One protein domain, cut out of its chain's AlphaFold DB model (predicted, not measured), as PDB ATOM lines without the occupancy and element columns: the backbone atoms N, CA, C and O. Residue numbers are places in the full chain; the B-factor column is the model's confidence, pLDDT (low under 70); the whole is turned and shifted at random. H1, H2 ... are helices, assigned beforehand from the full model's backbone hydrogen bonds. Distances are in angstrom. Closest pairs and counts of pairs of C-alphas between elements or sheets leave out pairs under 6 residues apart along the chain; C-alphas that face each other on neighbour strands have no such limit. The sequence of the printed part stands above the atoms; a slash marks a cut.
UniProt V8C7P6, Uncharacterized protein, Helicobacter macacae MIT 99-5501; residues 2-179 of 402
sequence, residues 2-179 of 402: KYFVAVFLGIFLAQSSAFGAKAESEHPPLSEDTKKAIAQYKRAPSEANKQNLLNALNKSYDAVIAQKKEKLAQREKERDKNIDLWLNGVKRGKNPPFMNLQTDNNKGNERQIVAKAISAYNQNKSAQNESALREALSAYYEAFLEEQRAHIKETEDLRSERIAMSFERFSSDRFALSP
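AT A GLANCE: This is residues 2 to 179 of the 402 residues of an uncharacterized protein of Helicobacter macacae MIT 99-5501 (UniProt V8C7P6). Two long helices, H2 and H5, run opposite ways and overlap over part of their lengths, with H1 and H6 packed on H2 towards one end and H3 and H4 on H5 towards the other. Residues 15 to 20 stick out. The printed part has 178 residues with six named helices, H1 to H6 in order, and no named strand: all helix, loose, radius of gyration of the C-alphas 22.0 A, spans 73 by 37 by 27 A.

HOW THE PARTS SIT: H1, residues 32 to 43, and H2, 47 to 77, form a hairpin; their closest C-alphas, Ala 37 and Leu 53, are 4.9 A apart. H3, 79 to 91, touches H5, 127 to 157, with closest C-alphas Ile 83 and Leu 137, 6.2 A. H4, 108 to 123, and H5 form a hairpin; closest C-alphas Ala 117 and Leu 133, 4.9 A. Residues 65 to 76 of H2 touch 145 to 156 of H5 at a shallow tilt of 8 degrees; closest C-alphas Ile 65 and Ile 152, 6.4 A. H6, 159 to 171, touches H2; closest C-alphas Leu 57 and Ile 163, 6.2 A. In all six helices every O i to N i+4 pair is within hydrogen-bond range.

IN THESE COORDINATES: H1 begins at C-alpha 32 (1.866, -45.575, -71.681); H6 ends at C-alpha 171 (-7.024, -58.561, -68.468). H2 spans 44.5 A, H5 44.7 A.

THE WHOLE: The printed part has no cut; the link H3 to H4 is long. Mean pLDDT of the printed part is 70.8, with residues 2 to 33 and 161 to 179 among those under 70.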
ATOM      1  N   LYS A   2      -7.853 -71.305 -57.934       23.12
ATOM      2  CA  LYS A   2      -7.211 -70.013 -57.608       23.12
ATOM      3  C   LYS A   2      -7.503 -68.967 -58.696       23.12
ATOM      4  O   LYS A   2      -6.905 -69.069 -59.758       23.12
ATOM      5  N   TYR A   3      -8.396 -68.022 -58.402       22.25
ATOM      6  CA  TYR A   3      -8.795 -66.806 -59.146       22.25
ATOM      7  C   TYR A   3      -9.588 -65.938 -58.129       22.25
ATOM      8  O   TYR A   3     -10.174 -66.529 -57.223       22.25
ATOM      9  N   PHE A   4      -9.725 -64.606 -58.153       23.25
ATOM     10  CA  PHE A   4      -9.182 -63.496 -58.961       23.25
ATOM     11  C   PHE A   4      -9.360 -62.217 -58.089       23.25
ATOM     12  O   PHE A   4     -10.448 -62.073 -57.528       23.25
ATOM     13  N   VAL A   5      -8.411 -61.272 -57.969       26.39
ATOM     14  CA  VAL A   5      -8.643 -59.978 -57.250       26.39
ATOM     15  C   VAL A   5      -7.931 -58.798 -57.927       26.39
ATOM     16  O   VAL A   5      -6.860 -58.953 -58.493       26.39
ATOM     17  N   ALA A   6      -8.532 -57.599 -57.905       26.48
ATOM     18  CA  ALA A   6      -8.240 -56.547 -58.883       26.48
ATOM     19  C   ALA A   6      -8.339 -55.094 -58.332       26.48
ATOM     20  O   ALA A   6      -9.448 -54.597 -58.151       26.48
ATOM     21  N   VAL A   7      -7.220 -54.351 -58.168       28.38
ATOM     22  CA  VAL A   7      -7.204 -52.937 -57.659       28.38
ATOM     23  C   VAL A   7      -6.313 -51.950 -58.486       28.38
ATOM     24  O   VAL A   7      -5.587 -52.372 -59.384       28.38
ATOM     25  N   PHE A   8      -6.485 -50.625 -58.288       28.61
ATOM     26  CA  PHE A   8      -6.288 -49.481 -59.224       28.61
ATOM     27  C   PHE A   8      -4.879 -48.810 -59.277       28.61
ATOM     28  O   PHE A   8      -4.069 -49.029 -58.384       28.61
ATOM     29  N   LEU A   9      -4.556 -48.066 -60.366       26.25
ATOM     30  CA  LEU A   9      -3.165 -47.772 -60.815       26.25
ATOM     31  C   LEU A   9      -3.002 -46.487 -61.696       26.25
ATOM     32  O   LEU A   9      -3.642 -46.400 -62.744       26.25
ATOM     33  N   GLY A  10      -2.097 -45.544 -61.359       27.08
ATOM     34  CA  GLY A  10      -1.742 -44.338 -62.159       27.08
ATOM     35  C   GLY A  10      -1.043 -43.197 -61.367       27.08
ATOM     36  O   GLY A  10      -1.138 -43.203 -60.151       27.08
ATOM     37  N   ILE A  11      -0.429 -42.142 -61.947       31.23
ATOM     38  CA  ILE A  11       0.829 -42.040 -62.749       31.23
ATOM     39  C   ILE A  11       1.678 -40.855 -62.197       31.23
ATOM     40  O   ILE A  11       1.056 -39.855 -61.882       31.23
ATOM     41  N   PHE A  12       3.033 -40.904 -62.137       28.62
ATOM     42  CA  PHE A  12       3.935 -39.797 -62.589       28.62
ATOM     43  C   PHE A  12       5.460 -40.064 -62.551       28.62
ATOM     44  O   PHE A  12       5.976 -40.745 -61.664       28.62
ATOM     45  N   LEU A  13       6.161 -39.419 -63.497       23.22
ATOM     46  CA  LEU A  13       7.615 -39.207 -63.652       23.22
ATOM     47  C   LEU A  13       7.813 -37.887 -64.452       23.22
ATOM     48  O   LEU A  13       7.006 -37.634 -65.337       23.22
ATOM     49  N   ALA A  14       8.816 -37.024 -64.230       23.45
ATOM     50  CA  ALA A  14       9.884 -37.009 -63.223       23.45
ATOM     51  C   ALA A  14      10.430 -35.570 -62.958       23.45
ATOM     52  O   ALA A  14      10.154 -34.662 -63.723       23.45
ATOM     53  N   GLN A  15      11.235 -35.436 -61.888       24.86
ATOM     54  CA  GLN A  15      12.293 -34.418 -61.621       24.86
ATOM     55  C   GLN A  15      11.925 -32.907 -61.655       24.86
ATOM     56  O   GLN A  15      11.733 -32.332 -62.711       24.86
ATOM     57  N   SER A  16      11.734 -32.246 -60.497       24.94
ATOM     58  CA  SER A  16      12.746 -31.619 -59.587       24.94
ATOM     59  C   SER A  16      13.160 -30.193 -60.006       24.94
ATOM     60  O   SER A  16      13.475 -29.988 -61.167       24.94
ATOM     61  N   SER A  17      13.256 -29.191 -59.118       23.22
ATOM     62  CA  SER A  17      14.000 -29.212 -57.843       23.22
ATOM     63  C   SER A  17      13.477 -28.222 -56.759       23.22
ATOM     64  O   SER A  17      12.382 -27.683 -56.860       23.22
ATOM     65  N   ALA A  18      14.251 -28.028 -55.681       23.55
ATOM     66  CA  ALA A  18      14.037 -27.140 -54.519       23.55
ATOM     67  C   ALA A  18      13.030 -27.569 -53.421       23.55
ATOM     68  O   ALA A  18      13.459 -27.666 -52.273       23.55
ATOM     69  N   PHE A  19      11.745 -27.833 -53.704       27.72
ATOM     70  CA  PHE A  19      10.756 -28.208 -52.654       27.72
ATOM     71  C   PHE A  19       9.645 -29.196 -53.105       27.72
ATOM     72  O   PHE A  19       8.634 -29.344 -52.421       27.72
ATOM     73  N   GLY A  20       9.827 -29.898 -54.231       25.41
ATOM     74  CA  GLY A  20       8.817 -30.797 -54.816       25.41
ATOM     75  C   GLY A  20       8.680 -32.152 -54.107       25.41
ATOM     76  O   GLY A  20       9.458 -33.081 -54.349       25.41
ATOM     77  N   ALA A  21       7.665 -32.293 -53.258       29.06
ATOM     78  CA  ALA A  21       7.365 -33.528 -52.539       29.06
ATOM     79  C   ALA A  21       6.393 -34.418 -53.327       29.06
ATOM     80  O   ALA A  21       5.210 -34.513 -53.006       29.06
ATOM     81  N   LYS A  22       6.919 -35.134 -54.332       31.67
ATOM     82  CA  LYS A  22       6.154 -36.122 -55.115       31.67
ATOM     83  C   LYS A  22       5.311 -37.015 -54.192       31.67
ATOM     84  O   LYS A  22       5.868 -37.720 -53.342       31.67
ATOM     85  N   ALA A  23       4.001 -37.073 -54.418       32.19
ATOM     86  CA  ALA A  23       3.088 -37.950 -53.689       32.19
ATOM     87  C   ALA A  23       3.591 -39.416 -53.664       32.19
ATOM     88  O   ALA A  23       4.133 -39.932 -54.642       32.19
ATOM     89  N   GLU A  24       3.457 -40.097 -52.526       32.78
ATOM     90  CA  GLU A  24       3.777 -41.521 -52.372       32.78
ATOM     91  C   GLU A  24       2.534 -42.368 -52.617       32.78
ATOM     92  O   GLU A  24       1.716 -42.553 -51.724       32.78
ATOM     93  N   SER A  25       2.378 -42.875 -53.837       36.78
ATOM     94  CA  SER A  25       1.443 -43.971 -54.095       36.78
ATOM     95  C   SER A  25       2.077 -45.300 -53.678       36.78
ATOM     96  O   SER A  25       3.279 -45.514 -53.847       36.78
ATOM     97  N   GLU A  26       1.270 -46.223 -53.164       37.19
ATOM     98  CA  GLU A  26       1.701 -47.599 -52.878       37.19
ATOM     99  C   GLU A  26       1.666 -48.507 -54.112       37.19
ATOM    100  O   GLU A  26       2.223 -49.606 -54.091       37.19
ATOM    101  N   HIS A  27       1.053 -48.021 -55.194       42.28
ATOM    102  CA  HIS A  27       0.907 -48.714 -56.466       42.28
ATOM    103  C   HIS A  27       1.452 -47.877 -57.635       42.28
ATOM    104  O   HIS A  27       1.410 -46.644 -57.580       42.28
ATOM    105  N   PRO A  28       1.947 -48.524 -58.704       38.88
ATOM    106  CA  PRO A  28       2.562 -47.822 -59.827       38.88
ATOM    107  C   PRO A  28       1.676 -46.863 -60.631       38.88
ATOM    108  O   PRO A  28       0.451 -46.854 -60.525       38.88
ATOM    109  N   PRO A  29       2.306 -46.124 -61.556       48.47
ATOM    110  CA  PRO A  29       1.696 -45.671 -62.797       48.47
ATOM    111  C   PRO A  29       1.170 -46.800 -63.703       48.47
ATOM    112  O   PRO A  29       1.866 -47.785 -63.938       48.47
ATOM    113  N   LEU A  30       0.029 -46.583 -64.368       51.81
ATOM    114  CA  LEU A  30      -0.204 -47.130 -65.709       51.81
ATOM    115  C   LEU A  30       0.641 -46.329 -66.710       51.81
ATOM    116  O   LEU A  30       0.144 -45.364 -67.288       51.81
ATOM    117  N   SER A  31       1.912 -46.689 -66.902       60.94
ATOM    118  CA  SER A  31       2.730 -46.071 -67.959       60.94
ATOM    119  C   SER A  31       2.065 -46.245 -69.333       60.94
ATOM    120  O   SER A  31       1.259 -47.158 -69.518       60.94
ATOM    121  N   GLU A  32       2.397 -45.404 -70.317       64.62
ATOM    122  CA  GLU A  32       1.866 -45.575 -71.681       64.62
ATOM    123  C   GLU A  32       2.197 -46.956 -72.262       64.62
ATOM    124  O   GLU A  32       1.382 -47.537 -72.976       64.62
ATOM    125  N   ASP A  33       3.336 -47.540 -71.893       68.81
ATOM    126  CA  ASP A  33       3.692 -48.901 -72.291       68.81
ATOM    127  C   ASP A  33       2.826 -49.951 -71.588       68.81
ATOM    128  O   ASP A  33       2.360 -50.888 -72.236       68.81
ATOM    129  N   THR A  34       2.504 -49.764 -70.304       71.94
ATOM    130  CA  THR A  34       1.530 -50.610 -69.602       71.94
ATOM    131  C   THR A  34       0.138 -50.465 -70.227       71.94
ATOM    132  O   THR A  34      -0.508 -51.474 -70.495       71.94
ATOM    133  N   LYS A  35      -0.318 -49.249 -70.569       71.19
ATOM    134  CA  LYS A  35      -1.596 -49.030 -71.274       71.19
ATOM    135  C   LYS A  35      -1.627 -49.730 -72.637       71.19
ATOM    136  O   LYS A  35      -2.599 -50.426 -72.937       71.19
ATOM    137  N   LYS A  36      -0.564 -49.603 -73.440       75.81
ATOM    138  CA  LYS A  36      -0.415 -50.300 -74.733       75.81
ATOM    139  C   LYS A  36      -0.442 -51.817 -74.560       75.81
ATOM    140  O   LYS A  36      -1.180 -52.480 -75.284       75.81
ATOM    141  N   ALA A  37       0.291 -52.363 -73.588       80.12
ATOM    142  CA  ALA A  37       0.323 -53.800 -73.321       80.12
ATOM    143  C   ALA A  37      -1.059 -54.342 -72.912       80.12
ATOM    144  O   ALA A  37      -1.476 -55.397 -73.389       80.12
ATOM    145  N   ILE A  38      -1.820 -53.587 -72.108       72.94
ATOM    146  CA  ILE A  38      -3.212 -53.924 -71.778       72.94
ATOM    147  C   ILE A  38      -4.090 -53.893 -73.033       72.94
ATOM    148  O   ILE A  38      -4.842 -54.834 -73.275       72.94
ATOM    149  N   ALA A  39      -3.992 -52.844 -73.856       74.81
ATOM    150  CA  ALA A  39      -4.781 -52.724 -75.082       74.81
ATOM    151  C   ALA A  39      -4.495 -53.872 -76.066       74.81
ATOM    152  O   ALA A  39      -5.425 -54.441 -76.639       74.81
ATOM    153  N   GLN A  40      -3.223 -54.244 -76.228       80.19
ATOM    154  CA  GLN A  40      -2.784 -55.368 -77.058       80.19
ATOM    155  C   GLN A  40      -3.327 -56.698 -76.529       80.19
ATOM    156  O   GLN A  40      -3.953 -57.437 -77.291       80.19
ATOM    157  N   TYR A  41      -3.169 -56.971 -75.230       81.62
ATOM    158  CA  TYR A  41      -3.697 -58.185 -74.610       81.62
ATOM    159  C   TYR A  41      -5.220 -58.290 -74.745       81.62
ATOM    160  O   TYR A  41      -5.727 -59.323 -75.170       81.62
ATOM    161  N   LYS A  42      -5.960 -57.208 -74.471       75.06
ATOM    162  CA  LYS A  42      -7.428 -57.196 -74.593       75.06
ATOM    163  C   LYS A  42      -7.932 -57.283 -76.035       75.06
ATOM    164  O   LYS A  42      -9.056 -57.729 -76.247       75.06
ATOM    165  N   ARG A  43      -7.141 -56.855 -77.025       79.69
ATOM    166  CA  ARG A  43      -7.479 -56.982 -78.454       79.69
ATOM    167  C   ARG A  43      -7.193 -58.383 -78.995       79.69
ATOM    168  O   ARG A  43      -7.929 -58.850 -79.858       79.69
ATOM    169  N   ALA A  44      -6.129 -59.026 -78.519       84.88
ATOM    170  CA  ALA A  44      -5.721 -60.363 -78.933       84.88
ATOM    171  C   ALA A  44      -5.058 -61.109 -77.756       84.88
ATOM    172  O   ALA A  44      -3.834 -61.030 -77.598       84.88
ATOM    173  N   PRO A  45      -5.833 -61.836 -76.930       85.25
ATOM    174  CA  PRO A  45      -5.282 -62.629 -75.839       85.25
ATOM    175  C   PRO A  45      -4.378 -63.740 -76.388       85.25
ATOM    176  O   PRO A  45      -4.829 -64.645 -77.086       85.25
ATOM    177  N   SER A  46      -3.085 -63.656 -76.089       88.31
ATOM    178  CA  SER A  46      -2.067 -64.638 -76.477       88.31
ATOM    179  C   SER A  46      -1.007 -64.725 -75.384       88.31
ATOM    180  O   SER A  46      -0.858 -63.786 -74.598       88.31
ATOM    181  N   GLU A  47      -0.247 -65.819 -75.325       88.38
ATOM    182  CA  GLU A  47       0.791 -65.978 -74.297       88.38
ATOM    183  C   GLU A  47       1.903 -64.918 -74.439       88.38
ATOM    184  O   GLU A  47       2.361 -64.361 -73.445       88.38
ATOM    185  N   ALA A  48       2.237 -64.520 -75.673       89.44
ATOM    186  CA  ALA A  48       3.145 -63.403 -75.936       89.44
ATOM    187  C   ALA A  48       2.598 -62.066 -75.395       89.44
ATOM    188  O   ALA A  48       3.306 -61.341 -74.697       89.44
ATOM    189  N   ASN A  49       1.321 -61.748 -75.642       81.06
ATOM    190  CA  ASN A  49       0.714 -60.516 -75.128       81.06
ATOM    191  C   ASN A  49       0.513 -60.554 -73.602       81.06
ATOM    192  O   ASN A  49       0.617 -59.518 -72.946       81.06
ATOM    193  N   LYS A  50       0.277 -61.739 -73.024       86.31
ATOM    194  CA  LYS A  50       0.241 -61.968 -71.573       86.31
ATOM    195  C   LYS A  50       1.596 -61.672 -70.949       86.31
ATOM    196  O   LYS A  50       1.660 -60.901 -69.994       86.31
ATOM    197  N   GLN A  51       2.671 -62.207 -71.525       88.88
ATOM    198  CA  GLN A  51       4.023 -61.948 -71.046       88.88
ATOM    199  C   GLN A  51       4.414 -60.474 -71.216       88.88
ATOM    200  O   GLN A  51       5.001 -59.900 -70.305       88.88
ATOM    201  N   ASN A  52       4.022 -59.819 -72.315       86.94
ATOM    202  CA  ASN A  52       4.232 -58.378 -72.503       86.94
ATOM    203  C   ASN A  52       3.536 -57.544 -71.414       86.94
ATOM    204  O   ASN A  52       4.153 -56.639 -70.849       86.94
ATOM    205  N   LEU A  53       2.285 -57.873 -71.067       84.38
ATOM    206  CA  LEU A  53       1.568 -57.215 -69.974       84.38
ATOM    207  C   LEU A  53       2.237 -57.479 -68.618       84.38
ATOM    208  O   LEU A  53       2.505 -56.534 -67.880       84.38
ATOM    209  N   LEU A  54       2.578 -58.730 -68.304       85.12
ATOM    210  CA  LEU A  54       3.297 -59.074 -67.074       85.12
ATOM    211  C   LEU A  54       4.645 -58.344 -66.976       85.12
ATOM    212  O   LEU A  54       4.974 -57.821 -65.913       85.12
ATOM    213  N   ASN A  55       5.400 -58.233 -68.069       86.38
ATOM    214  CA  ASN A  55       6.670 -57.504 -68.117       86.38
ATOM    215  C   ASN A  55       6.476 -55.999 -67.861       86.38
ATOM    216  O   ASN A  55       7.248 -55.400 -67.109       86.38
ATOM    217  N   ALA A  56       5.437 -55.384 -68.435       80.56
ATOM    218  CA  ALA A  56       5.105 -53.982 -68.181       80.56
ATOM    219  C   ALA A  56       4.696 -53.742 -66.715       80.56
ATOM    220  O   ALA A  56       5.119 -52.757 -66.104       80.56
ATOM    221  N   LEU A  57       3.944 -54.670 -66.113       76.56
ATOM    222  CA  LEU A  57       3.575 -54.616 -64.696       76.56
ATOM    223  C   LEU A  57       4.782 -54.796 -63.769       76.56
ATOM    224  O   LEU A  57       4.921 -54.014 -62.835       76.56
ATOM    225  N   ASN A  58       5.683 -55.740 -64.059       82.50
ATOM    226  CA  ASN A  58       6.945 -55.909 -63.329       82.50
ATOM    227  C   ASN A  58       7.729 -54.587 -63.279       82.50
ATOM    228  O   ASN A  58       7.921 -54.043 -62.195       82.50
ATOM    229  N   LYS A  59       8.045 -54.005 -64.450       81.69
ATOM    230  CA  LYS A  59       8.734 -52.702 -64.555       81.69
ATOM    231  C   LYS A  59       8.028 -51.592 -63.772       81.69
ATOM    232  O   LYS A  59       8.680 -50.743 -63.170       81.69
ATOM    233  N   SER A  60       6.695 -51.594 -63.784       72.81
ATOM    234  CA  SER A  60       5.889 -50.608 -63.063       72.81
ATOM    235  C   SER A  60       6.072 -50.746 -61.541       72.81
ATOM    236  O   SER A  60       6.302 -49.745 -60.866       72.81
ATOM    237  N   TYR A  61       6.027 -51.965 -60.992       71.75
ATOM    238  CA  TYR A  61       6.266 -52.218 -59.562       71.75
ATOM    239  C   TYR A  61       7.714 -51.956 -59.138       71.75
ATOM    240  O   TYR A  61       7.930 -51.376 -58.073       71.75
ATOM    241  N   ASP A  62       8.690 -52.271 -59.990       80.44
ATOM    242  CA  ASP A  62      10.101 -51.957 -59.736       80.44
ATOM    243  C   ASP A  62      10.328 -50.444 -59.622       80.44
ATOM    244  O   ASP A  62      11.017 -49.989 -58.710       80.44
ATOM    245  N   ALA A  63       9.668 -49.646 -60.470       76.31
ATOM    246  CA  ALA A  63       9.723 -48.186 -60.394       76.31
ATOM    247  C   ALA A  63       9.142 -47.623 -59.080       76.31
ATOM    248  O   ALA A  63       9.668 -46.639 -58.562       76.31
ATOM    249  N   VAL A  64       8.103 -48.242 -58.500       67.88
ATOM    250  CA  VAL A  64       7.562 -47.831 -57.185       67.88
ATOM    251  C   VAL A  64       8.523 -48.164 -56.062       67.88
ATOM    252  O   VAL A  64       8.761 -47.323 -55.198       67.88
ATOM    253  N   ILE A  65       9.076 -49.376 -56.062       76.88
ATOM    254  CA  ILE A  65      10.037 -49.807 -55.043       76.88
ATOM    255  C   ILE A  65      11.276 -48.904 -55.100       76.88
ATOM    256  O   ILE A  65      11.699 -48.386 -54.066       76.88
ATOM    257  N   ALA A  66      11.787 -48.618 -56.301       80.06
ATOM    258  CA  ALA A  66      12.872 -47.666 -56.515       80.06
ATOM    259  C   ALA A  66      12.516 -46.252 -56.022       80.06
ATOM    260  O   ALA A  66      13.292 -45.664 -55.275       80.06
ATOM    261  N   GLN A  67      11.330 -45.724 -56.353       72.75
ATOM    262  CA  GLN A  67      10.895 -44.396 -55.903       72.75
ATOM    263  C   GLN A  67      10.730 -44.315 -54.375       72.75
ATOM    264  O   GLN A  67      11.099 -43.308 -53.769       72.75
ATOM    265  N   LYS A  68      10.181 -45.354 -53.730       74.31
ATOM    266  CA  LYS A  68      10.077 -45.411 -52.263       74.31
ATOM    267  C   LYS A  68      11.473 -45.442 -51.622       74.31
ATOM    268  O   LYS A  68      11.701 -44.707 -50.664       74.31
ATOM    269  N   LYS A  69      12.416 -46.215 -52.178       84.00
ATOM    270  CA  LYS A  69      13.822 -46.253 -51.730       84.00
ATOM    271  C   LYS A  69      14.543 -44.915 -51.932       84.00
ATOM    272  O   LYS A  69      15.210 -44.458 -51.012       84.00
ATOM    273  N   GLU A  70      14.358 -44.249 -53.074       82.88
ATOM    274  CA  GLU A  70      14.896 -42.906 -53.355       82.88
ATOM    275  C   GLU A  70      14.403 -41.883 -52.313       82.88
ATOM    276  O   GLU A  70      15.201 -41.152 -51.727       82.88
ATOM    277  N   LYS A  71      13.095 -41.873 -52.018       72.56
ATOM    278  CA  LYS A  71      12.503 -40.983 -51.003       72.56
ATOM    279  C   LYS A  71      12.949 -41.315 -49.583       72.56
ATOM    280  O   LYS A  71      13.135 -40.394 -48.791       72.56
ATOM    281  N   LEU A  72      13.118 -42.596 -49.248       80.56
ATOM    282  CA  LEU A  72      13.684 -43.006 -47.962       80.56
ATOM    283  C   LEU A  72      15.119 -42.482 -47.822       80.56
ATOM    284  O   LEU A  72      15.390 -41.756 -46.872       80.56
ATOM    285  N   ALA A  73      15.982 -42.726 -48.811       83.00
ATOM    286  CA  ALA A  73      17.360 -42.238 -48.811       83.00
ATOM    287  C   ALA A  73      17.441 -40.700 -48.742       83.00
ATOM    288  O   ALA A  73      18.287 -40.146 -48.038       83.00
ATOM    289  N   GLN A  74      16.530 -39.981 -49.413       79.44
ATOM    290  CA  GLN A  74      16.429 -38.526 -49.278       79.44
ATOM    291  C   GLN A  74      16.022 -38.112 -47.854       79.44
ATOM    292  O   GLN A  74      16.614 -37.192 -47.296       79.44
ATOM    293  N   ARG A  75      15.044 -38.785 -47.234       78.06
ATOM    294  CA  ARG A  75      14.611 -38.509 -45.850       78.06
ATOM    295  C   ARG A  75      15.675 -38.848 -44.812       78.06
ATOM    296  O   ARG A  75      15.748 -38.152 -43.805       78.06
ATOM    297  N   GLU A  76      16.479 -39.876 -45.046       83.62
ATOM    298  CA  GLU A  76      17.642 -40.220 -44.225       83.62
ATOM    299  C   GLU A  76      18.716 -39.129 -44.348       83.62
ATOM    300  O   GLU A  76      19.176 -38.601 -43.339       83.62
ATOM    301  N   LYS A  77      19.025 -38.683 -45.574       86.62
ATOM    302  CA  LYS A  77      19.964 -37.577 -45.831       86.62
ATOM    303  C   LYS A  77      19.491 -36.226 -45.273       86.62
ATOM    304  O   LYS A  77      20.309 -35.417 -44.849       86.62
ATOM    305  N   GLU A  78      18.187 -35.961 -45.279       83.50
ATOM    306  CA  GLU A  78      17.583 -34.722 -44.766       83.50
ATOM    307  C   GLU A  78      17.112 -34.822 -43.300       83.50
ATOM    308  O   GLU A  78      16.467 -33.897 -42.802       83.50
ATOM    309  N   ARG A  79      17.440 -35.914 -42.596       84.31
ATOM    310  CA  ARG A  79      17.003 -36.213 -41.220       84.31
ATOM    311  C   ARG A  79      17.203 -35.044 -40.262       84.31
ATOM    312  O   ARG A  79      16.228 -34.520 -39.724       84.31
ATOM    313  N   ASP A  80      18.442 -34.594 -40.099       86.06
ATOM    314  CA  ASP A  80      18.769 -33.579 -39.094       86.06
ATOM    315  C   ASP A  80      18.158 -32.216 -39.450       86.06
ATOM    316  O   ASP A  80      17.590 -31.557 -38.585       86.06
ATOM    317  N   LYS A  81      18.127 -31.856 -40.742       83.19
ATOM    318  CA  LYS A  81      17.421 -30.671 -41.265       83.19
ATOM    319  C   LYS A  81      15.925 -30.696 -40.912       83.19
ATOM    320  O   LYS A  81      15.372 -29.666 -40.528       83.19
ATOM    321  N   ASN A  82      15.263 -31.846 -41.030       80.44
ATOM    322  CA  ASN A  82      13.842 -31.989 -40.699       80.44
ATOM    323  C   ASN A  82      13.591 -31.923 -39.182       80.44
ATOM    324  O   ASN A  82      12.645 -31.262 -38.747       80.44
ATOM    325  N   ILE A  83      14.472 -32.526 -38.379       85.12
ATOM    326  CA  ILE A  83      14.446 -32.434 -36.911       85.12
ATOM    327  C   ILE A  83      14.665 -30.980 -36.461       85.12
ATOM    328  O   ILE A  83      13.909 -30.473 -35.632       85.12
ATOM    329  N   ASP A  84      15.625 -30.268 -37.057       85.00
ATOM    330  CA  ASP A  84      15.906 -28.855 -36.783       85.00
ATOM    331  C   ASP A  84      14.745 -27.933 -37.184       85.00
ATOM    332  O   ASP A  84      14.445 -26.971 -36.473       85.00
ATOM    333  N   LEU A  85      14.034 -28.223 -38.278       82.12
ATOM    334  CA  LEU A  85      12.811 -27.499 -38.645       82.12
ATOM    335  C   LEU A  85      11.705 -27.667 -37.590       82.12
ATOM    336  O   LEU A  85      11.035 -26.689 -37.246       82.12
ATOM    337  N   TRP A  86      11.523 -28.873 -37.045       86.50
ATOM    338  CA  TRP A  86      10.554 -29.128 -35.974       86.50
ATOM    339  C   TRP A  86      10.965 -28.489 -34.649       86.50
ATOM    340  O   TRP A  86      10.143 -27.819 -34.022       86.50
ATOM    341  N   LEU A  87      12.236 -28.616 -34.262       88.88
ATOM    342  CA  LEU A  87      12.806 -27.992 -33.068       88.88
ATOM    343  C   LEU A  87      12.618 -26.468 -33.107       88.88
ATOM    344  O   LEU A  87      12.063 -25.883 -32.179       88.88
ATOM    345  N   ASN A  88      12.976 -25.822 -34.220       82.69
ATOM    346  CA  ASN A  88      12.756 -24.386 -34.417       82.69
ATOM    347  C   ASN A  88      11.267 -24.005 -34.484       82.69
ATOM    348  O   ASN A  88      10.907 -22.873 -34.151       82.69
ATOM    349  N   GLY A  89      10.390 -24.932 -34.877       83.56
ATOM    350  CA  GLY A  89       8.940 -24.802 -34.736       83.56
ATOM    351  C   GLY A  89       8.515 -24.700 -33.270       83.56
ATOM    352  O   GLY A  89       7.865 -23.720 -32.896       83.56
ATOM    353  N   VAL A  90       8.957 -25.645 -32.431       85.75
ATOM    354  CA  VAL A  90       8.664 -25.671 -30.985       85.75
ATOM    355  C   VAL A  90       9.201 -24.427 -30.282       85.75
ATOM    356  O   VAL A  90       8.457 -23.782 -29.546       85.75
ATOM    357  N   LYS A  91      10.435 -23.998 -30.584       87.81
ATOM    358  CA  LYS A  91      11.012 -22.742 -30.057       87.81
ATOM    359  C   LYS A  91      10.149 -21.504 -30.339       87.81
ATOM    360  O   LYS A  91      10.189 -20.538 -29.581       87.81
ATOM    361  N   ARG A  92       9.358 -21.534 -31.419       86.31
ATOM    362  CA  ARG A  92       8.418 -20.482 -31.847       86.31
ATOM    363  C   ARG A  92       6.969 -20.750 -31.398       86.31
ATOM    364  O   ARG A  92       6.051 -20.152 -31.952       86.31
ATOM    365  N   GLY A  93       6.757 -21.655 -30.440       82.06
ATOM    366  CA  GLY A  93       5.438 -21.989 -29.890       82.06
ATOM    367  C   GLY A  93       4.547 -22.826 -30.815       82.06
ATOM    368  O   GLY A  93       3.329 -22.809 -30.654       82.06
ATOM    369  N   LYS A  94       5.114 -23.528 -31.805       81.50
ATOM    370  CA  LYS A  94       4.359 -24.385 -32.738       81.50
ATOM    371  C   LYS A  94       4.592 -25.859 -32.440       81.50
ATOM    372  O   LYS A  94       5.730 -26.284 -32.275       81.50
ATOM    373  N   ASN A  95       3.530 -26.656 -32.484       79.69
ATOM    374  CA  ASN A  95       3.663 -28.108 -32.425       79.69
ATOM    375  C   ASN A  95       4.203 -28.668 -33.758       79.69
ATOM    376  O   ASN A  95       3.819 -28.171 -34.823       79.69
ATOM    377  N   PRO A  96       5.041 -29.721 -33.730       78.88
ATOM    378  CA  PRO A  96       5.357 -30.512 -34.914       78.88
ATOM    379  C   PRO A  96       4.084 -31.079 -35.570       78.88
ATOM    380  O   PRO A  96       3.124 -31.400 -34.863       78.88
ATOM    381  N   PRO A  97       4.060 -31.267 -36.904       71.19
ATOM    382  CA  PRO A  97       2.843 -31.631 -37.641       71.19
ATOM    383  C   PRO A  97       2.253 -32.987 -37.224       71.19
ATOM    384  O   PRO A  97       1.061 -33.220 -37.390       71.19
ATOM    385  N   PHE A  98       3.069 -33.874 -36.652       75.44
ATOM    386  CA  PHE A  98       2.645 -35.193 -36.188       75.44
ATOM    387  C   PHE A  98       2.044 -35.216 -34.769       75.44
ATOM    388  O   PHE A  98       1.528 -36.246 -34.339       75.44
ATOM    389  N   MET A  99       2.089 -34.111 -34.018       77.94
ATOM    390  CA  MET A  99       1.494 -34.076 -32.673       77.94
ATOM    391  C   MET A  99      -0.036 -34.082 -32.711       77.94
ATOM    392  O   MET A  99      -0.668 -34.585 -31.789       77.94
ATOM    393  N   ASN A 100      -0.619 -33.572 -33.797       70.62
ATOM    394  CA  ASN A 100      -2.062 -33.393 -33.957       70.62
ATOM    395  C   ASN A 100      -2.697 -34.475 -34.861       70.62
ATOM    396  O   ASN A 100      -3.769 -34.249 -35.421       70.62
ATOM    397  N   LEU A 101      -2.030 -35.625 -35.041       65.19
ATOM    398  CA  LEU A 101      -2.569 -36.754 -35.811       65.19
ATOM    399  C   LEU A 101      -3.801 -37.335 -35.101       65.19
ATOM    400  O   LEU A 101      -3.698 -37.820 -33.971       65.19
ATOM    401  N   GLN A 102      -4.947 -37.272 -35.779       59.03
ATOM    402  CA  GLN A 102      -6.232 -37.800 -35.315       59.03
ATOM    403  C   GLN A 102      -6.299 -39.326 -35.443       59.03
ATOM    404  O   GLN A 102      -6.972 -39.979 -34.651       59.03
ATOM    405  N   THR A 103      -5.596 -39.893 -36.424       54.72
ATOM    406  CA  THR A 103      -5.509 -41.336 -36.637       54.72
ATOM    407  C   THR A 103      -4.251 -41.861 -35.971       54.72
ATOM    408  O   THR A 103      -3.188 -41.240 -36.055       54.72
ATOM    409  N   ASP A 104      -4.344 -43.014 -35.305       64.94
ATOM    410  CA  ASP A 104      -3.135 -43.632 -34.783       64.94
ATOM    411  C   ASP A 104      -2.241 -44.137 -35.916       64.94
ATOM    412  O   ASP A 104      -2.685 -44.785 -36.862       64.94
ATOM    413  N   ASN A 105      -0.965 -43.800 -35.794       68.75
ATOM    414  CA  ASN A 105       0.115 -44.118 -36.713       68.75
ATOM    415  C   ASN A 105       1.075 -45.156 -36.112       68.75
ATOM    416  O   ASN A 105       2.246 -45.216 -36.497       68.75
ATOM    417  N   ASN A 106       0.597 -45.903 -35.112       73.25
ATOM    418  CA  ASN A 106       1.349 -46.851 -34.293       73.25
ATOM    419  C   ASN A 106       2.600 -46.236 -33.628       73.25
ATOM    420  O   ASN A 106       3.535 -46.953 -33.294       73.25
ATOM    421  N   LYS A 107       2.620 -44.904 -33.445       83.00
ATOM    422  CA  LYS A 107       3.693 -44.138 -32.779       83.00
ATOM    423  C   LYS A 107       3.163 -43.313 -31.606       83.00
ATOM    424  O   LYS A 107       3.524 -42.152 -31.395       83.00
ATOM    425  N   GLY A 108       2.207 -43.881 -30.868       82.50
ATOM    426  CA  GLY A 108       1.614 -43.249 -29.689       82.50
ATOM    427  C   GLY A 108       2.646 -42.961 -28.594       82.50
ATOM    428  O   GLY A 108       2.632 -41.878 -28.009       82.50
ATOM    429  N   ASN A 109       3.587 -43.883 -28.372       87.38
ATOM    430  CA  ASN A 109       4.623 -43.763 -27.343       87.38
ATOM    431  C   ASN A 109       5.615 -42.637 -27.667       87.38
ATOM    432  O   ASN A 109       5.879 -41.774 -26.831       87.38
ATOM    433  N   GLU A 110       6.103 -42.581 -28.904       89.06
ATOM    434  CA  GLU A 110       7.026 -41.558 -29.397       89.06
ATOM    435  C   GLU A 110       6.363 -40.174 -29.366       89.06
ATOM    436  O   GLU A 110       6.981 -39.206 -28.923       89.06
ATOM    437  N   ARG A 111       5.075 -40.076 -29.740       89.25
ATOM    438  CA  ARG A 111       4.291 -38.836 -29.582       89.25
ATOM    439  C   ARG A 111       4.195 -38.400 -28.119       89.25
ATOM    440  O   ARG A 111       4.367 -37.216 -27.836       89.25
ATOM    441  N   GLN A 112       3.972 -39.318 -27.177       90.62
ATOM    442  CA  GLN A 112       3.955 -38.987 -25.745       90.62
ATOM    443  C   GLN A 112       5.330 -38.543 -25.223       90.62
ATOM    444  O   GLN A 112       5.398 -37.626 -24.403       90.62
ATOM    445  N   ILE A 113       6.422 -39.152 -25.696       93.69
ATOM    446  CA  ILE A 113       7.793 -38.748 -25.345       93.69
ATOM    447  C   ILE A 113       8.077 -37.327 -25.858       93.69
ATOM    448  O   ILE A 113       8.511 -36.474 -25.082       93.69
ATOM    449  N   VAL A 114       7.727 -37.026 -27.115       93.75
ATOM    450  CA  VAL A 114       7.828 -35.667 -27.676       93.75
ATOM    451  C   VAL A 114       6.953 -34.672 -26.904       93.75
ATOM    452  O   VAL A 114       7.432 -33.591 -26.570       93.75
ATOM    453  N   ALA A 115       5.711 -35.020 -26.544       93.31
ATOM    454  CA  ALA A 115       4.839 -34.149 -25.747       93.31
ATOM    455  C   ALA A 115       5.465 -33.771 -24.392       93.31
ATOM    456  O   ALA A 115       5.472 -32.597 -24.015       93.31
ATOM    457  N   LYS A 116       6.028 -34.756 -23.677       95.56
ATOM    458  CA  LYS A 116       6.722 -34.543 -22.396       95.56
ATOM    459  C   LYS A 116       7.943 -33.636 -22.565       95.56
ATOM    460  O   LYS A 116       8.100 -32.691 -21.793       95.56
ATOM    461  N   ALA A 117       8.757 -33.862 -23.597       96.50
ATOM    462  CA  ALA A 117       9.939 -33.045 -23.870       96.50
ATOM    463  C   ALA A 117       9.585 -31.595 -24.262       96.50
ATOM    464  O   ALA A 117      10.211 -30.657 -23.770       96.50
ATOM    465  N   ILE A 118       8.531 -31.389 -25.066       95.75
ATOM    466  CA  ILE A 118       7.989 -30.054 -25.378       95.75
ATOM    467  C   ILE A 118       7.528 -29.347 -24.095       95.75
ATOM    468  O   ILE A 118       7.833 -28.171 -23.899       95.75
ATOM    469  N   SER A 119       6.824 -30.053 -23.202       95.50
ATOM    470  CA  SER A 119       6.378 -29.491 -21.920       95.50
ATOM    471  C   SER A 119       7.557 -29.064 -21.041       95.50
ATOM    472  O   SER A 119       7.556 -27.945 -20.531       95.50
ATOM    473  N   ALA A 120       8.580 -29.912 -20.900       96.00
ATOM    474  CA  ALA A 120       9.773 -29.610 -20.105       96.00
ATOM    475  C   ALA A 120      10.554 -28.405 -20.665       96.00
ATOM    476  O   ALA A 120      10.924 -27.500 -19.915       96.00
ATOM    477  N   TYR A 121      10.736 -28.340 -21.990       96.81
ATOM    478  CA  TYR A 121      11.375 -27.204 -22.660       96.81
ATOM    479  C   TYR A 121      10.598 -25.891 -22.481       96.81
ATOM    480  O   TYR A 121      11.190 -24.841 -22.238       96.81
ATOM    481  N   ASN A 122       9.265 -25.936 -22.558       93.62
ATOM    482  CA  ASN A 122       8.429 -24.750 -22.366       93.62
ATOM    483  C   ASN A 122       8.395 -24.270 -20.905       93.62
ATOM    484  O   ASN A 122       8.272 -23.067 -20.681       93.62
ATOM    485  N   GLN A 123       8.532 -25.177 -19.931       95.50
ATOM    486  CA  GLN A 123       8.658 -24.841 -18.506       95.50
ATOM    487  C   GLN A 123      10.029 -24.235 -18.169       95.50
ATOM    488  O   GLN A 123      10.103 -23.280 -17.401       95.50
ATOM    489  N   ASN A 124      11.112 -24.766 -18.746       94.81
ATOM    490  CA  ASN A 124      12.465 -24.246 -18.564       94.81
ATOM    491  C   ASN A 124      13.269 -24.378 -19.868       94.81
ATOM    492  O   ASN A 124      13.608 -25.484 -20.294       94.81
ATOM    493  N   LYS A 125      13.611 -23.238 -20.477       94.81
ATOM    494  CA  LYS A 125      14.329 -23.146 -21.760       94.81
ATOM    495  C   LYS A 125      15.845 -23.290 -21.577       94.81
ATOM    496  O   LYS A 125      16.613 -22.405 -21.945       94.81
ATOM    497  N   SER A 126      16.270 -24.400 -20.976       95.56
ATOM    498  CA  SER A 126      17.680 -24.742 -20.772       95.56
ATOM    499  C   SER A 126      18.265 -25.504 -21.968       95.56
ATOM    500  O   SER A 126      17.542 -26.173 -22.709       95.56
ATOM    501  N   ALA A 127      19.593 -25.469 -22.125       95.38
ATOM    502  CA  ALA A 127      20.294 -26.266 -23.139       95.38
ATOM    503  C   ALA A 127      20.072 -27.782 -22.954       95.38
ATOM    504  O   ALA A 127      19.942 -28.515 -23.930       95.38
ATOM    505  N   GLN A 128      19.949 -28.245 -21.703       96.62
ATOM    506  CA  GLN A 128      19.623 -29.635 -21.375       96.62
ATOM    507  C   GLN A 128      18.229 -30.031 -21.886       96.62
ATOM    508  O   GLN A 128      18.083 -31.058 -22.546       96.62
ATOM    509  N   ASN A 129      17.211 -29.203 -21.631       96.44
ATOM    510  CA  ASN A 129      15.850 -29.472 -22.101       96.44
ATOM    511  C   ASN A 129      15.737 -29.344 -23.626       96.44
ATOM    512  O   ASN A 129      14.919 -30.027 -24.241       96.44
ATOM    513  N   GLU A 130      16.568 -28.507 -24.252       97.00
ATOM    514  CA  GLU A 130      16.678 -28.446 -25.708       97.00
ATOM    515  C   GLU A 130      17.283 -29.730 -26.301       97.00
ATOM    516  O   GLU A 130      16.755 -30.234 -27.294       97.00
ATOM    517  N   SER A 131      18.327 -30.296 -25.678       97.06
ATOM    518  CA  SER A 131      18.900 -31.592 -26.080       97.06
ATOM    519  C   SER A 131      17.868 -32.710 -25.960       97.06
ATOM    520  O   SER A 131      17.581 -33.382 -26.948       97.06
ATOM    521  N   ALA A 132      17.205 -32.825 -24.804       97.00
ATOM    522  CA  ALA A 132      16.162 -33.825 -24.573       97.00
ATOM    523  C   ALA A 132      14.990 -33.700 -25.572       97.00
ATOM    524  O   ALA A 132      14.438 -34.703 -26.030       97.00
ATOM    525  N   LEU A 133      14.628 -32.473 -25.967       97.19
ATOM    526  CA  LEU A 133      13.653 -32.233 -27.031       97.19
ATOM    527  C   LEU A 133      14.178 -32.669 -28.408       97.19
ATOM    528  O   LEU A 133      13.440 -33.317 -29.151       97.19
ATOM    529  N   ARG A 134      15.435 -32.365 -28.758       96.81
ATOM    530  CA  ARG A 134      16.061 -32.829 -30.010       96.81
ATOM    531  C   ARG A 134      16.117 -34.359 -30.066       96.81
ATOM    532  O   ARG A 134      15.798 -34.933 -31.104       96.81
ATOM    533  N   GLU A 135      16.464 -35.015 -28.965       97.06
ATOM    534  CA  GLU A 135      16.496 -36.476 -28.825       97.06
ATOM    535  C   GLU A 135      15.103 -37.092 -29.017       97.06
ATOM    536  O   GLU A 135      14.938 -37.984 -29.849       97.06
ATOM    537  N   ALA A 136      14.072 -36.556 -28.355       95.38
ATOM    538  CA  ALA A 136      12.690 -37.009 -28.525       95.38
ATOM    539  C   ALA A 136      12.185 -36.845 -29.974       95.38
ATOM    540  O   ALA A 136      11.570 -37.760 -30.530       95.38
ATOM    541  N   LEU A 137      12.473 -35.705 -30.614       90.38
ATOM    542  CA  LEU A 137      12.152 -35.469 -32.028       90.38
ATOM    543  C   LEU A 137      12.911 -36.432 -32.960       90.38
ATOM    544  O   LEU A 137      12.347 -36.892 -33.954       90.38
ATOM    545  N   SER A 138      14.162 -36.763 -32.626       92.00
ATOM    546  CA  SER A 138      14.992 -37.719 -33.371       92.00
ATOM    547  C   SER A 138      14.443 -39.143 -33.275       92.00
ATOM    548  O   SER A 138      14.347 -39.824 -34.293       92.00
ATOM    549  N   ALA A 139      14.027 -39.578 -32.081       90.06
ATOM    550  CA  ALA A 139      13.415 -40.888 -31.861       90.06
ATOM    551  C   ALA A 139      12.096 -41.040 -32.639       90.06
ATOM    552  O   ALA A 139      11.885 -42.052 -33.308       90.06
ATOM    553  N   TYR A 140      11.244 -40.005 -32.639       88.69
ATOM    554  CA  TYR A 140      10.034 -39.997 -33.464       88.69
ATOM    555  C   TYR A 140      10.356 -40.072 -34.969       88.69
ATOM    556  O   TYR A 140       9.690 -40.803 -35.706       88.69
ATOM    557  N   TYR A 141      11.371 -39.334 -35.442       84.69
ATOM    558  CA  TYR A 141      11.781 -39.383 -36.850       84.69
ATOM    559  C   TYR A 141      12.283 -40.778 -37.241       84.69
ATOM    560  O   TYR A 141      11.907 -41.276 -38.298       84.69
ATOM    561  N   GLU A 142      13.063 -41.440 -36.383       87.81
ATOM    562  CA  GLU A 142      13.563 -42.791 -36.654       87.81
ATOM    563  C   GLU A 142      12.429 -43.822 -36.720       87.81
ATOM    564  O   GLU A 142      12.359 -44.592 -37.674       87.81
ATOM    565  N   ALA A 143      11.463 -43.767 -35.798       81.25
ATOM    566  CA  ALA A 143      10.276 -44.625 -35.851       81.25
ATOM    567  C   ALA A 143       9.423 -44.382 -37.120       81.25
ATOM    568  O   ALA A 143       8.747 -45.287 -37.616       81.25
ATOM    569  N   PHE A 144       9.444 -43.164 -37.675       81.12
ATOM    570  CA  PHE A 144       8.843 -42.864 -38.977       81.12
ATOM    571  C   PHE A 144       9.653 -43.436 -40.156       81.12
ATOM    572  O   PHE A 144       9.043 -43.907 -41.121       81.12
ATOM    573  N   LEU A 145      10.992 -43.426 -40.094       79.81
ATOM    574  CA  LEU A 145      11.857 -44.053 -41.102       79.81
ATOM    575  C   LEU A 145      11.701 -45.579 -41.109       79.81
ATOM    576  O   LEU A 145      11.523 -46.153 -42.181       79.81
ATOM    577  N   GLU A 146      11.676 -46.219 -39.937       80.25
ATOM    578  CA  GLU A 146      11.410 -47.658 -39.787       80.25
ATOM    579  C   GLU A 146      10.057 -48.064 -40.384       80.25
ATOM    580  O   GLU A 146       9.972 -49.039 -41.127       80.25
ATOM    581  N   GLU A 147       9.005 -47.264 -40.177       75.50
ATOM    582  CA  GLU A 147       7.717 -47.480 -40.849       75.50
ATOM    583  C   GLU A 147       7.869 -47.457 -42.386       75.50
ATOM    584  O   GLU A 147       7.306 -48.301 -43.084       75.50
ATOM    585  N   GLN A 148       8.663 -46.532 -42.946       74.69
ATOM    586  CA  GLN A 148       8.890 -46.504 -44.398       74.69
ATOM    587  C   GLN A 148       9.713 -47.711 -44.878       74.69
ATOM    588  O   GLN A 148       9.401 -48.261 -45.936       74.69
ATOM    589  N   ARG A 149      10.724 -48.150 -44.110       81.38
ATOM    590  CA  ARG A 149      11.519 -49.365 -44.382       81.38
ATOM    591  C   ARG A 149      10.613 -50.601 -44.413       81.38
ATOM    592  O   ARG A 149      10.634 -51.346 -45.394       81.38
ATOM    593  N   ALA A 150       9.745 -50.755 -43.412       75.12
ATOM    594  CA  ALA A 150       8.764 -51.835 -43.335       75.12
ATOM    595  C   ALA A 150       7.804 -51.844 -44.540       75.12
ATOM    596  O   ALA A 150       7.622 -52.890 -45.159       75.12
ATOM    597  N   HIS A 151       7.258 -50.693 -44.952       67.25
ATOM    598  CA  HIS A 151       6.373 -50.621 -46.126       67.25
ATOM    599  C   HIS A 151       7.078 -50.818 -47.472       67.25
ATOM    600  O   HIS A 151       6.434 -51.226 -48.446       67.25
ATOM    601  N   ILE A 152       8.373 -50.506 -47.578       73.56
ATOM    602  CA  ILE A 152       9.177 -50.882 -48.750       73.56
ATOM    603  C   ILE A 152       9.264 -52.403 -48.805       73.56
ATOM    604  O   ILE A 152       8.846 -52.977 -49.809       73.56
ATOM    605  N   LYS A 153       9.679 -53.040 -47.704       77.38
ATOM    606  CA  LYS A 153       9.776 -54.498 -47.606       77.38
ATOM    607  C   LYS A 153       8.438 -55.194 -47.877       77.38
ATOM    608  O   LYS A 153       8.386 -56.102 -48.691       77.38
ATOM    609  N   GLU A 154       7.342 -54.721 -47.294       70.81
ATOM    610  CA  GLU A 154       5.988 -55.224 -47.561       70.81
ATOM    611  C   GLU A 154       5.614 -55.112 -49.055       70.81
ATOM    612  O   GLU A 154       5.012 -56.015 -49.637       70.81
ATOM    613  N   THR A 155       5.999 -54.010 -49.711       68.44
ATOM    614  CA  THR A 155       5.763 -53.807 -51.152       68.44
ATOM    615  C   THR A 155       6.605 -54.757 -52.013       68.44
ATOM    616  O   THR A 155       6.148 -55.150 -53.086       68.44
ATOM    617  N   GLU A 156       7.802 -55.127 -51.555       78.56
ATOM    618  CA  GLU A 156       8.680 -56.118 -52.187       78.56
ATOM    619  C   GLU A 156       8.164 -57.550 -51.981       78.56
ATOM    620  O   GLU A 156       8.006 -58.283 -52.955       78.56
ATOM    621  N   ASP A 157       7.820 -57.922 -50.747       73.12
ATOM    622  CA  ASP A 157       7.306 -59.249 -50.386       73.12
ATOM    623  C   ASP A 157       5.982 -59.548 -51.118       73.12
ATOM    624  O   ASP A 157       5.811 -60.609 -51.721       73.12
ATOM    625  N   LEU A 158       5.061 -58.577 -51.151       65.81
ATOM    626  CA  LEU A 158       3.781 -58.697 -51.854       65.81
ATOM    627  C   LEU A 158       3.879 -58.411 -53.363       65.81
ATOM    628  O   LEU A 158       2.858 -58.470 -54.053       65.81
ATOM    629  N   ARG A 159       5.060 -58.096 -53.918       76.62
ATOM    630  CA  ARG A 159       5.232 -57.672 -55.325       76.62
ATOM    631  C   ARG A 159       4.620 -58.666 -56.312       76.62
ATOM    632  O   ARG A 159       3.891 -58.264 -57.216       76.62
ATOM    633  N   SER A 160       4.882 -59.959 -56.130       71.38
ATOM    634  CA  SER A 160       4.389 -61.019 -57.023       71.38
ATOM    635  C   SER A 160       2.867 -61.187 -56.955       71.38
ATOM    636  O   SER A 160       2.219 -61.290 -57.997       71.38
ATOM    637  N   GLU A 161       2.280 -61.137 -55.754       60.88
ATOM    638  CA  GLU A 161       0.822 -61.178 -55.549       60.88
ATOM    639  C   GLU A 161       0.159 -59.934 -56.166       60.88
ATOM    640  O   GLU A 161      -0.796 -60.039 -56.934       60.88
ATOM    641  N   ARG A 162       0.737 -58.749 -55.932       63.00
ATOM    642  CA  ARG A 162       0.283 -57.461 -56.480       63.00
ATOM    643  C   ARG A 162       0.379 -57.391 -58.016       63.00
ATOM    644  O   ARG A 162      -0.495 -56.790 -58.645       63.00
ATOM    645  N   ILE A 163       1.378 -58.028 -58.635       66.62
ATOM    646  CA  ILE A 163       1.488 -58.157 -60.102       66.62
ATOM    647  C   ILE A 163       0.438 -59.122 -60.655       66.62
ATOM    648  O   ILE A 163      -0.189 -58.789 -61.661       66.62
ATOM    649  N   ALA A 164       0.213 -60.269 -60.006       61.75
ATOM    650  CA  ALA A 164      -0.838 -61.204 -60.405       61.75
ATOM    651  C   ALA A 164      -2.216 -60.522 -60.360       61.75
ATOM    652  O   ALA A 164      -2.885 -60.445 -61.387       61.75
ATOM    653  N   MET A 165      -2.568 -59.892 -59.235       53.66
ATOM    654  CA  MET A 165      -3.811 -59.121 -59.077       53.66
ATOM    655  C   MET A 165      -3.947 -57.978 -60.100       53.66
ATOM    656  O   MET A 165      -5.025 -57.706 -60.635       53.66
ATOM    657  N   SER A 166      -2.844 -57.297 -60.423       61.16
ATOM    658  CA  SER A 166      -2.834 -56.278 -61.477       61.16
ATOM    659  C   SER A 166      -3.110 -56.879 -62.857       61.16
ATOM    660  O   SER A 166      -3.933 -56.348 -63.601       61.16
ATOM    661  N   PHE A 167      -2.463 -57.995 -63.205       66.75
ATOM    662  CA  PHE A 167      -2.697 -58.694 -64.469       66.75
ATOM    663  C   PHE A 167      -4.157 -59.138 -64.585       66.75
ATOM    664  O   PHE A 167      -4.808 -58.836 -65.585       66.75
ATOM    665  N   GLU A 168      -4.689 -59.783 -63.547       58.69
ATOM    666  CA  GLU A 168      -6.090 -60.195 -63.429       58.69
ATOM    667  C   GLU A 168      -7.048 -59.009 -63.626       58.69
ATOM    668  O   GLU A 168      -7.971 -59.070 -64.442       58.69
ATOM    669  N   ARG A 169      -6.782 -57.868 -62.975       54.88
ATOM    670  CA  ARG A 169      -7.569 -56.652 -63.200       54.88
ATOM    671  C   ARG A 169      -7.545 -56.203 -64.651       54.88
ATOM    672  O   ARG A 169      -8.606 -55.992 -65.233       54.88
ATOM    673  N   PHE A 170      -6.362 -55.999 -65.219       61.41
ATOM    674  CA  PHE A 170      -6.234 -55.350 -66.517       61.41
ATOM    675  C   PHE A 170      -6.625 -56.247 -67.692       61.41
ATOM    676  O   PHE A 170      -7.079 -55.738 -68.715       61.41
ATOM    677  N   SER A 171      -6.492 -57.564 -67.536       63.31
ATOM    678  CA  SER A 171      -7.024 -58.561 -68.468       63.31
ATOM    679  C   SER A 171      -8.553 -58.639 -68.433       63.31
ATOM    680  O   SER A 171      -9.159 -58.857 -69.480       63.31
ATOM    681  N   SER A 172      -9.187 -58.412 -67.272       54.12
ATOM    682  CA  SER A 172     -10.645 -58.513 -67.123       54.12
ATOM    683  C   SER A 172     -11.411 -57.606 -68.088       54.12
ATOM    684  O   SER A 172     -11.036 -56.453 -68.322       54.12
ATOM    685  N   ASP A 173     -12.552 -58.076 -68.599       52.78
ATOM    686  CA  ASP A 173     -13.410 -57.283 -69.487       52.78
ATOM    687  C   ASP A 173     -13.873 -55.961 -68.872       52.78
ATOM    688  O   ASP A 173     -13.966 -54.961 -69.592       52.78
ATOM    689  N   ARG A 174     -14.050 -55.952 -67.544       43.09
ATOM    690  CA  ARG A 174     -14.441 -54.797 -66.723       43.09
ATOM    691  C   ARG A 174     -13.437 -53.654 -66.763       43.09
ATOM    692  O   ARG A 174     -13.839 -52.497 -66.674       43.09
ATOM    693  N   PHE A 175     -12.141 -53.951 -66.863       46.66
ATOM    694  CA  PHE A 175     -11.135 -52.900 -66.919       46.66
ATOM    695  C   PHE A 175     -11.121 -52.252 -68.305       46.66
ATOM    696  O   PHE A 175     -10.563 -52.784 -69.267       46.66
ATOM    697  N   ALA A 176     -11.743 -51.088 -68.415       47.72
ATOM    698  CA  ALA A 176     -11.620 -50.243 -69.587       47.72
ATOM    699  C   ALA A 176     -10.460 -49.253 -69.365       47.72
ATOM    700  O   ALA A 176     -10.406 -48.597 -68.328       47.72
ATOM    701  N   LEU A 177      -9.527 -49.156 -70.321       48.44
ATOM    702  CA  LEU A 177      -8.422 -48.177 -70.275       48.44
ATOM    703  C   LEU A 177      -8.934 -46.724 -70.251       48.44
ATOM    704  O   LEU A 177      -8.304 -45.858 -69.653       48.44
ATOM    705  N   SER A 178     -10.101 -46.523 -70.860       44.44
ATOM    706  CA  SER A 178     -11.046 -45.413 -70.716       44.44
ATOM    707  C   SER A 178     -12.451 -45.998 -70.955       44.44
ATOM    708  O   SER A 178     -12.529 -47.068 -71.571       44.44
ATOM    709  N   PRO A 179     -13.553 -45.369 -70.497       33.03
ATOM    710  CA  PRO A 179     -14.909 -45.903 -70.664       33.03
ATOM    711  C   PRO A 179     -15.201 -46.368 -72.100       33.03
ATOM    712  O   PRO A 179     -14.985 -45.636 -73.066       33.03
TER     713      PRO A 179